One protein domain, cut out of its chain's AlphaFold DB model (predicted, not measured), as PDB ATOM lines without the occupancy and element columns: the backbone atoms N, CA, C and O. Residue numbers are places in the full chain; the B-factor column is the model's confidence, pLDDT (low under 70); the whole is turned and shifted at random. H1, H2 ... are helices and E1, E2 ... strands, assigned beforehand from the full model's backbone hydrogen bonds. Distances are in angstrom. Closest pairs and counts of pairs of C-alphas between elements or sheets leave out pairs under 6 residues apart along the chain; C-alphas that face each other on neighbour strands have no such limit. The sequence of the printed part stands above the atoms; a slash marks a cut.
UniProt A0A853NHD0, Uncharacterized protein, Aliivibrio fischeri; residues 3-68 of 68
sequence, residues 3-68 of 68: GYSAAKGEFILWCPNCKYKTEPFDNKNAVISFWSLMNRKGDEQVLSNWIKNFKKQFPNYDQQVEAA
ATOM      1  N   GLY A   3      31.538 -52.755 -53.455       69.19
ATOM      2  CA  GLY A   3      32.495 -53.776 -53.039       69.19
ATOM      3  C   GLY A   3      31.759 -54.971 -52.442       69.19
ATOM      4  O   GLY A   3      30.568 -54.886 -52.159       69.19
ATOM      5  N   TYR A   4      32.454 -56.084 -52.240       74.94
ATOM      6  CA  TYR A   4      31.906 -57.263 -51.570       74.94
ATOM      7  C   TYR A   4      32.703 -57.534 -50.293       74.94
ATOM      8  O   TYR A   4      33.936 -57.545 -50.316       74.94
ATOM      9  N   SER A   5      32.009 -57.713 -49.171       74.81
ATOM     10  CA  SER A   5      32.610 -58.054 -47.885       74.81
ATOM     11  C   SER A   5      32.524 -59.557 -47.664       74.81
ATOM     12  O   SER A   5      31.497 -60.060 -47.221       74.81
ATOM     13  N   ALA A   6      33.620 -60.281 -47.905       76.00
ATOM     14  CA  ALA A   6      33.673 -61.725 -47.660       76.00
ATOM     15  C   ALA A   6      33.461 -62.089 -46.178       76.00
ATOM     16  O   ALA A   6      32.870 -63.119 -45.882       76.00
ATOM     17  N   ALA A   7      33.882 -61.220 -45.251       77.69
ATOM     18  CA  ALA A   7      33.703 -61.428 -43.813       77.69
ATOM     19  C   ALA A   7      32.235 -61.329 -43.358       77.69
ATOM     20  O   ALA A   7      31.874 -61.928 -42.352       77.69
ATOM     21  N   LYS A   8      31.404 -60.562 -44.081       69.44
ATOM     22  CA  LYS A   8      29.964 -60.427 -43.802       69.44
ATOM     23  C   LYS A   8      29.076 -61.198 -44.788       69.44
ATOM     24  O   LYS A   8      27.901 -61.365 -44.517       69.44
ATOM     25  N   GLY A   9      29.623 -61.661 -45.913       79.81
ATOM     26  CA  GLY A   9      28.852 -62.297 -46.983       79.81
ATOM     27  C   GLY A   9      27.947 -61.335 -47.763       79.81
ATOM     28  O   GLY A   9      26.993 -61.775 -48.391       79.81
ATOM     29  N   GLU A  10      28.220 -60.026 -47.727       76.38
ATOM     30  CA  GLU A  10      27.306 -58.992 -48.234       76.38
ATOM     31  C   GLU A  10      28.007 -57.973 -49.139       76.38
ATOM     32  O   GLU A  10      29.201 -57.681 -48.992       76.38
ATOM     33  N   PHE A  11      27.248 -57.384 -50.067       73.69
ATOM     34  CA  PHE A  11      27.703 -56.233 -50.845       73.69
ATOM     35  C   PHE A  11      27.819 -55.006 -49.942       73.69
ATOM     36  O   PHE A  11      26.968 -54.764 -49.110       73.69
ATOM     37  N   ILE A  12      28.864 -54.206 -50.093       77.19
ATOM     38  CA  ILE A  12      29.081 -52.983 -49.319       77.19
ATOM     39  C   ILE A  12      29.262 -51.803 -50.261       77.19
ATOM     40  O   ILE A  12      29.879 -51.901 -51.326       77.19
ATOM     41  N   LEU A  13      28.742 -50.655 -49.853       76.12
ATOM     42  CA  LEU A  13      28.907 -49.407 -50.579       76.12
ATOM     43  C   LEU A  13      30.117 -48.660 -50.038       76.12
ATOM     44  O   LEU A  13      30.255 -48.441 -48.838       76.12
ATOM     45  N   TRP A  14      30.997 -48.250 -50.947       74.06
ATOM     46  CA  TRP A  14      32.205 -47.511 -50.607       74.06
ATOM     47  C   TRP A  14      32.230 -46.151 -51.299       74.06
ATOM     48  O   TRP A  14      32.075 -46.048 -52.528       74.06
ATOM     49  N   CYS A  15      32.443 -45.100 -50.505       68.44
ATOM     50  CA  CYS A  15      32.681 -43.760 -51.020       68.44
ATOM     51  C   CYS A  15      34.135 -43.645 -51.518       68.44
ATOM     52  O   CYS A  15      35.067 -43.798 -50.724       68.44
ATOM     53  N   PRO A  16      34.367 -43.333 -52.807       65.00
ATOM     54  CA  PRO A  16      35.718 -43.268 -53.361       65.00
ATOM     55  C   PRO A  16      36.552 -42.116 -52.780       65.00
ATOM     56  O   PRO A  16      37.776 -42.247 -52.711       65.00
ATOM     57  N   ASN A  17      35.897 -41.042 -52.314       63.62
ATOM     58  CA  ASN A  17      36.545 -39.822 -51.824       63.62
ATOM     59  C   ASN A  17      36.981 -39.934 -50.360       63.62
ATOM     60  O   ASN A  17      38.146 -39.727 -50.048       63.62
ATOM     61  N   CYS A  18      36.062 -40.282 -49.456       67.31
ATOM     62  CA  CYS A  18      36.338 -40.316 -48.013       67.31
ATOM     63  C   CYS A  18      36.599 -41.723 -47.460       67.31
ATOM     64  O   CYS A  18      36.803 -41.886 -46.263       67.31
ATOM     65  N   LYS A  19      36.574 -42.749 -48.319       69.44
ATOM     66  CA  LYS A  19      36.807 -44.161 -47.977       69.44
ATOM     67  C   LYS A  19      35.821 -44.777 -46.976       69.44
ATOM     68  O   LYS A  19      36.019 -45.914 -46.554       69.44
ATOM     69  N   TYR A  20      34.743 -44.067 -46.653       70.75
ATOM     70  CA  TYR A  20      33.676 -44.545 -45.782       70.75
ATOM     71  C   TYR A  20      32.945 -45.746 -46.403       70.75
ATOM     72  O   TYR A  20      32.706 -45.772 -47.617       70.75
ATOM     73  N   LYS A  21      32.630 -46.746 -45.571       73.31
ATOM     74  CA  LYS A  21      31.953 -47.990 -45.959       73.31
ATOM     75  C   LYS A  21      30.587 -48.044 -45.294       73.31
ATOM     76  O   LYS A  21      30.493 -47.789 -44.097       73.31
ATOM     77  N   THR A  22      29.562 -48.409 -46.052       69.69
ATOM     78  CA  THR A  22      28.198 -48.563 -45.541       69.69
ATOM     79  C   THR A  22      27.615 -49.890 -45.969       69.69
ATOM     80  O   THR A  22      28.057 -50.490 -46.954       69.69
ATOM     81  N   GLU A  23      26.615 -50.328 -45.215       72.25
ATOM     82  CA  GLU A  23      25.821 -51.499 -45.556       72.25
ATOM     83  C   GLU A  23      25.103 -51.296 -46.901       72.25
ATOM     84  O   GLU A  23      24.928 -50.148 -47.349       72.25
ATOM     85  N   PRO A  24      24.784 -52.396 -47.603       66.19
ATOM     86  CA  PRO A  24      24.027 -52.323 -48.836       66.19
ATOM     87  C   PRO A  24      22.618 -51.859 -48.485       66.19
ATOM     88  O   PRO A  24      21.930 -52.475 -47.680       66.19
ATOM     89  N   PHE A  25      22.188 -50.758 -49.088       69.06
ATOM     90  CA  PHE A  25      20.792 -50.354 -49.018       69.06
ATOM     91  C   PHE A  25      20.110 -50.765 -50.320       69.06
ATOM     92  O   PHE A  25      20.656 -50.523 -51.399       69.06
ATOM     93  N   ASP A  26      18.891 -51.292 -50.227       65.38
ATOM     94  CA  ASP A  26      18.071 -51.670 -51.391       65.38
ATOM     95  C   ASP A  26      17.692 -50.467 -52.274       65.38
ATOM     96  O   ASP A  26      17.233 -50.616 -53.405       65.38
ATOM     97  N   ASN A  27      17.880 -49.246 -51.763       70.00
ATOM     98  CA  ASN A  27      17.481 -48.009 -52.416       70.00
ATOM     99  C   ASN A  27      18.634 -46.997 -52.457       70.00
ATOM    100  O   ASN A  27      19.132 -46.547 -51.424       70.00
ATOM    101  N   LYS A  28      18.994 -46.546 -53.665       69.31
ATOM    102  CA  LYS A  28      20.002 -45.498 -53.906       69.31
ATOM    103  C   LYS A  28      19.739 -44.216 -53.101       69.31
ATOM    104  O   LYS A  28      20.686 -43.602 -52.616       69.31
ATOM    105  N   ASN A  29      18.479 -43.819 -52.922       71.88
ATOM    106  CA  ASN A  29      18.115 -42.638 -52.132       71.88
ATOM    107  C   ASN A  29      18.393 -42.834 -50.636       71.88
ATOM    108  O   ASN A  29      18.783 -41.878 -49.966       71.88
ATOM    109  N   ALA A  30      18.252 -44.059 -50.123       70.31
ATOM    110  CA  ALA A  30      18.611 -44.383 -48.744       70.31
ATOM    111  C   ALA A  30      20.129 -44.276 -48.533       70.31
ATOM    112  O   ALA A  30      20.555 -43.680 -47.550       70.31
ATOM    113  N   VAL A  31      20.938 -44.722 -49.506       72.56
ATOM    114  CA  VAL A  31      22.405 -44.541 -49.488       72.56
ATOM    115  C   VAL A  31      22.780 -43.062 -49.420       72.56
ATOM    116  O   VAL A  31      23.584 -42.665 -48.582       72.56
ATOM    117  N   ILE A  32      22.195 -42.242 -50.300       71.31
ATOM    118  CA  ILE A  32      22.478 -40.802 -50.359       71.31
ATOM    119  C   ILE A  32      22.059 -40.133 -49.051       71.31
ATOM    120  O   ILE A  32      22.832 -39.358 -48.498       71.31
ATOM    121  N   SER A  33      20.873 -40.456 -48.534       69.31
ATOM    122  CA  SER A  33      20.374 -39.902 -47.272       69.31
ATOM    123  C   SER A  33      21.274 -40.295 -46.104       69.31
ATOM    124  O   SER A  33      21.687 -39.427 -45.342       69.31
ATOM    125  N   PHE A  34      21.658 -41.569 -46.004       72.12
ATOM    126  CA  PHE A  34      22.578 -42.050 -44.977       72.12
ATOM    127  C   PHE A  34      23.938 -41.350 -45.073       72.12
ATOM    128  O   PHE A  34      24.461 -40.888 -44.069       72.12
ATOM    129  N   TRP A  35      24.502 -41.191 -46.271       71.94
ATOM    130  CA  TRP A  35      25.768 -40.472 -46.448       71.94
ATOM    131  C   TRP A  35      25.661 -38.985 -46.128       71.94
ATOM    132  O   TRP A  35      26.591 -38.445 -45.541       71.94
ATOM    133  N   SER A  36      24.554 -38.334 -46.486       67.50
ATOM    134  CA  SER A  36      24.293 -36.931 -46.153       67.50
ATOM    135  C   SER A  36      24.131 -36.720 -44.649       67.50
ATOM    136  O   SER A  36      24.645 -35.734 -44.134       67.50
ATOM    137  N   LEU A  37      23.483 -37.653 -43.948       66.06
ATOM    138  CA  LEU A  37      23.331 -37.631 -42.490       66.06
ATOM    139  C   LEU A  37      24.627 -37.990 -41.757       66.06
ATOM    140  O   LEU A  37      24.887 -37.474 -40.685       66.06
ATOM    141  N   MET A  38      25.463 -38.851 -42.338       65.69
ATOM    142  CA  MET A  38      26.779 -39.196 -41.786       65.69
ATOM    143  C   MET A  38      27.868 -38.190 -42.183       65.69
ATOM    144  O   MET A  38      29.040 -38.367 -41.830       65.69
ATOM    145  N   ASN A  39      27.518 -37.153 -42.949       65.25
ATOM    146  CA  ASN A  39      28.457 -36.159 -43.444       65.25
ATOM    147  C   ASN A  39      28.826 -35.205 -42.303       65.25
ATOM    148  O   ASN A  39      28.315 -34.091 -42.209       65.25
ATOM    149  N   ARG A  40      29.759 -35.650 -41.455       64.19
ATOM    150  CA  ARG A  40      30.232 -34.962 -40.239       64.19
ATOM    151  C   ARG A  40      30.529 -33.472 -40.419       64.19
ATOM    152  O   ARG A  40      30.371 -32.719 -39.476       64.19
ATOM    153  N   LYS A  41      30.924 -33.027 -41.617       63.94
ATOM    154  CA  LYS A  41      31.150 -31.600 -41.905       63.94
ATOM    155  C   LYS A  41      29.876 -30.750 -41.811       63.94
ATOM    156  O   LYS A  41      29.946 -29.600 -41.392       63.94
ATOM    157  N   GLY A  42      28.726 -31.296 -42.213       64.69
ATOM    158  CA  GLY A  42      27.430 -30.642 -42.032       64.69
ATOM    159  C   GLY A  42      27.082 -30.533 -40.549       64.69
ATOM    160  O   GLY A  42      26.729 -29.454 -40.081       64.69
ATOM    161  N   ASP A  43      27.296 -31.616 -39.804       68.06
ATOM    162  CA  ASP A  43      27.061 -31.659 -38.359       68.06
ATOM    163  C   ASP A  43      28.000 -30.728 -37.586       68.06
ATOM    164  O   ASP A  43      27.557 -30.043 -36.675       68.06
ATOM    165  N   GLU A  44      29.274 -30.627 -37.974       72.31
ATOM    166  CA  GLU A  44      30.241 -29.679 -37.402       72.31
ATOM    167  C   GLU A  44      29.794 -28.230 -37.612       72.31
ATOM    168  O   GLU A  44      29.871 -27.416 -36.691       72.31
ATOM    169  N   GLN A  45      29.281 -27.900 -38.801       76.00
ATOM    170  CA  GLN A  45      28.757 -26.567 -39.094       76.00
ATOM    171  C   GLN A  45      27.484 -26.273 -38.287       76.00
ATOM    172  O   GLN A  45      27.330 -25.171 -37.752       76.00
ATOM    173  N   VAL A  46      26.575 -27.246 -38.182       76.06
ATOM    174  CA  VAL A  46      25.344 -27.136 -37.385       76.06
ATOM    175  C   VAL A  46      25.678 -26.988 -35.901       76.06
ATOM    176  O   VAL A  46      25.161 -26.075 -35.258       76.06
ATOM    177  N   LEU A  47      26.593 -27.803 -35.377       78.44
ATOM    178  CA  LEU A  47      27.091 -27.726 -34.006       78.44
ATOM    179  C   LEU A  47      27.776 -26.382 -33.740       78.44
ATOM    180  O   LEU A  47      27.486 -25.738 -32.737       78.44
ATOM    181  N   SER A  48      28.629 -25.911 -34.652       80.44
ATOM    182  CA  SER A  48      29.296 -24.608 -34.548       80.44
ATOM    183  C   SER A  48      28.287 -23.455 -34.491       80.44
ATOM    184  O   SER A  48      28.370 -22.587 -33.618       80.44
ATOM    185  N   ASN A  49      27.279 -23.475 -35.368       82.81
ATOM    186  CA  ASN A  49      26.205 -22.483 -35.371       82.81
ATOM    187  C   ASN A  49      25.355 -22.556 -34.097       82.81
ATOM    188  O   ASN A  49      24.979 -21.516 -33.550       82.81
ATOM    189  N   TRP A  50      25.073 -23.762 -33.608       84.31
ATOM    190  CA  TRP A  50      24.353 -23.970 -32.358       84.31
ATOM    191  C   TRP A  50      25.138 -23.408 -31.165       84.31
ATOM    192  O   TRP A  50      24.592 -22.579 -30.441       84.31
ATOM    193  N   ILE A  51      26.429 -23.740 -31.025       84.75
ATOM    194  CA  ILE A  51      27.315 -23.199 -29.978       84.75
ATOM    195  C   ILE A  51      27.354 -21.670 -30.050       84.75
ATOM    196  O   ILE A  51      27.220 -20.992 -29.032       84.75
ATOM    197  N   LYS A  52      27.501 -21.101 -31.251       86.25
ATOM    198  CA  LYS A  52      27.528 -19.648 -31.456       86.25
ATOM    199  C   LYS A  52      26.230 -18.980 -30.995       86.25
ATOM    200  O   LYS A  52      26.276 -17.951 -30.321       86.25
ATOM    201  N   ASN A  53      25.080 -19.551 -31.347       89.81
ATOM    202  CA  ASN A  53      23.776 -19.032 -30.938       89.81
ATOM    203  C   ASN A  53      23.553 -19.183 -29.431       89.81
ATOM    204  O   ASN A  53      23.077 -18.247 -28.794       89.81
ATOM    205  N   PHE A  54      23.952 -20.319 -28.868       86.00
ATOM    206  CA  PHE A  54      23.881 -20.590 -27.441       86.00
ATOM    207  C   PHE A  54      24.710 -19.575 -26.642       86.00
ATOM    208  O   PHE A  54      24.172 -18.895 -25.774       86.00
ATOM    209  N   LYS A  55      25.980 -19.356 -27.005       87.38
ATOM    210  CA  LYS A  55      26.843 -18.353 -26.351       87.38
ATOM    211  C   LYS A  55      26.318 -16.924 -26.489       87.38
ATOM    212  O   LYS A  55      26.486 -16.117 -25.583       87.38
ATOM    213  N   LYS A  56      25.651 -16.600 -27.603       87.88
ATOM    214  CA  LYS A  56      24.990 -15.299 -27.780       87.88
ATOM    215  C   LYS A  56      23.806 -15.115 -26.823       87.88
ATOM    216  O   LYS A  56      23.570 -13.999 -26.374       87.88
ATOM    217  N   GLN A  57      23.055 -16.179 -26.544       88.38
ATOM    218  CA  GLN A  57      21.932 -16.150 -25.603       88.38
ATOM    219  C   GLN A  57      22.401 -16.162 -24.143       88.38
ATOM    220  O   GLN A  57      21.784 -15.511 -23.305       88.38
ATOM    221  N   PHE A  58      23.507 -16.851 -23.858       90.50
ATOM    222  CA  PHE A  58      24.047 -17.036 -22.511       90.50
ATOM    223  C   PHE A  58      25.511 -16.564 -22.426       90.50
ATOM    224  O   PHE A  58      26.423 -17.385 -22.312       90.50
ATOM    225  N   PRO A  59      25.768 -15.244 -22.464       81.94
ATOM    226  CA  PRO A  59      27.127 -14.696 -22.526       81.94
ATOM    227  C   PRO A  59      27.993 -15.007 -21.295       81.94
ATOM    228  O   PRO A  59      29.213 -15.024 -21.409       81.94
ATOM    229  N   ASN A  60      27.377 -15.308 -20.145       88.31
ATOM    230  CA  ASN A  60      28.078 -15.637 -18.897       88.31
ATOM    231  C   ASN A  60      28.071 -17.145 -18.584       88.31
ATOM    232  O   ASN A  60      28.430 -17.536 -17.477       88.31
ATOM    233  N   TYR A  61      27.637 -17.995 -19.523       76.19
ATOM    234  CA  TYR A  61      27.549 -19.443 -19.303       76.19
ATOM    235  C   TYR A  61      28.898 -20.049 -18.904       76.19
ATOM    236  O   TYR A  61      28.976 -20.792 -17.932       76.19
ATOM    237  N   ASP A  62      29.970 -19.666 -19.602       73.38
ATOM    238  CA  ASP A  62      31.309 -20.208 -19.350       73.38
ATOM    239  C   ASP A  62      31.795 -19.862 -17.916       73.38
ATOM    240  O   ASP A  62      32.407 -20.692 -17.253       73.38
ATOM    241  N   GLN A  63      31.411 -18.697 -17.373       71.00
ATOM    242  CA  GLN A  63      31.726 -18.285 -15.993       71.00
ATOM    243  C   GLN A  63      30.899 -19.028 -14.930       71.00
ATOM    244  O   GLN A  63      31.339 -19.176 -13.794       71.00
ATOM    245  N   GLN A  64      29.689 -19.478 -15.279       58.34
ATOM    246  CA  GLN A  64      28.816 -20.243 -14.381       58.34
ATOM    247  C   GLN A  64      29.253 -21.705 -14.259       58.34
ATOM    248  O   GLN A  64      29.036 -22.311 -13.217       58.34
ATOM    249  N   VAL A  65      29.870 -22.256 -15.307       59.22
ATOM    250  CA  VAL A  65      30.406 -23.623 -15.307       59.22
ATOM    251  C   VAL A  65      31.712 -23.713 -14.513       59.22
ATOM    252  O   VAL A  65      31.927 -24.706 -13.836       59.22
ATOM    253  N   GLU A  66      32.569 -22.690 -14.554       58.91
ATOM    254  CA  GLU A  66      33.831 -22.671 -13.788       58.91
ATOM    255  C   GLU A  66      33.635 -22.418 -12.283       58.91
ATOM    256  O   GLU A  66      34.516 -22.726 -11.483       58.91
ATOM    257  N   ALA A  67      32.494 -21.846 -11.896       56.47
ATOM    258  CA  ALA A  67      32.151 -21.547 -10.506       56.47
ATOM    259  C   ALA A  67      31.332 -22.655  -9.807       56.47
ATOM    260  O   ALA A  67      30.993 -22.489  -8.633       56.47
ATOM    261  N   ALA A  68      30.991 -23.738 -10.515       52.62
ATOM    262  CA  ALA A  68      30.216 -24.885 -10.029       52.62
ATOM    263  C   ALA A  68      31.103 -26.127  -9.859       52.62
ATOM    264  O   ALA A  68      30.850 -26.885  -8.894       52.62
TER     265      ALA A  68
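What this domain is: This is residues 3 to 68 of the 68 residues of an uncharacterized protein of Aliivibrio fischeri (UniProt A0A853NHD0). What is the main picture? A small head, made of the hairpin E1 and E2, the loop after it and the helix H1, has a long free arm, the helix H2, with the short helix H3 turned across its far end. Residues 39 to 68 stick out from the head, and this arm makes much of the length. What is it built of? The printed part has 66 residues, with two named strands and then three named helices in the order E1, E2, H1, H2, H3; the sheet E1 - E2 is antiparallel and the class is mostly helix. How is it spread out? It is extended, with a radius of gyration of the C-alphas of 19.4 A and spans of 55 by 24 by 20 A.

Where its parts are: Where are the strands? E1 is residues 3 to 5, beginning at C-alpha 3 at (32.495, -53.776, -53.039). E2 is residues 10 to 14, 12.7 A from first to last C-alpha. Where are the helices? H1 is residues 28 to 37, 14.3 A long, and H2 is residues 40 to 57, 25.2 A long, beginning at C-alpha 40 at (30.232, -34.962, -40.239). H3 is residues 61 to 66, 9.0 A long, ending at C-alpha 66 at (33.831, -22.671, -13.788).

How they stand to each other: How do the strands pair? E1 and E2 form a hairpin, antiparallel at 134 degrees between their directions; the C-alphas of Tyr 4 and Phe 11 face each other at 4.4 A. N 3 and O 12 are within hydrogen-bond range at 2.8 A, as are N 5 and O 10 at 2.8 A. What follows E2? Residues 13 to 14 of E2 pair with residues 21 to 22, antiparallel. How do the helices stand? H1 and H2 meet only through their link, while H2 and H3 are close but not clearly touching, about perpendicular at 90 degrees, the closest C-alphas being those of Lys 55 and Tyr 61 at 7.2 A. H1 and H3 are apart, and H2 is apart from both E1 and E2. In H1, H2 and H3 every O i to N i+4 pair is within hydrogen-bond range.

The domain as a whole: How large is it? The two C-alphas farthest apart are those of Gly 9 and Ala 67, at 54.8 A. Without residues 39 to 68, which stand free, the body spans 27 by 21 by 12 A. Which links are long? The link E2 to H1, 13 residues, is long; the other three are tight, and the printed part has no cut. Where is confidence low? The mean pLDDT of the printed part is 72.9, and 26 residues are under 70, among them residues 15 to 19, 36 to 43 and 64 to 68.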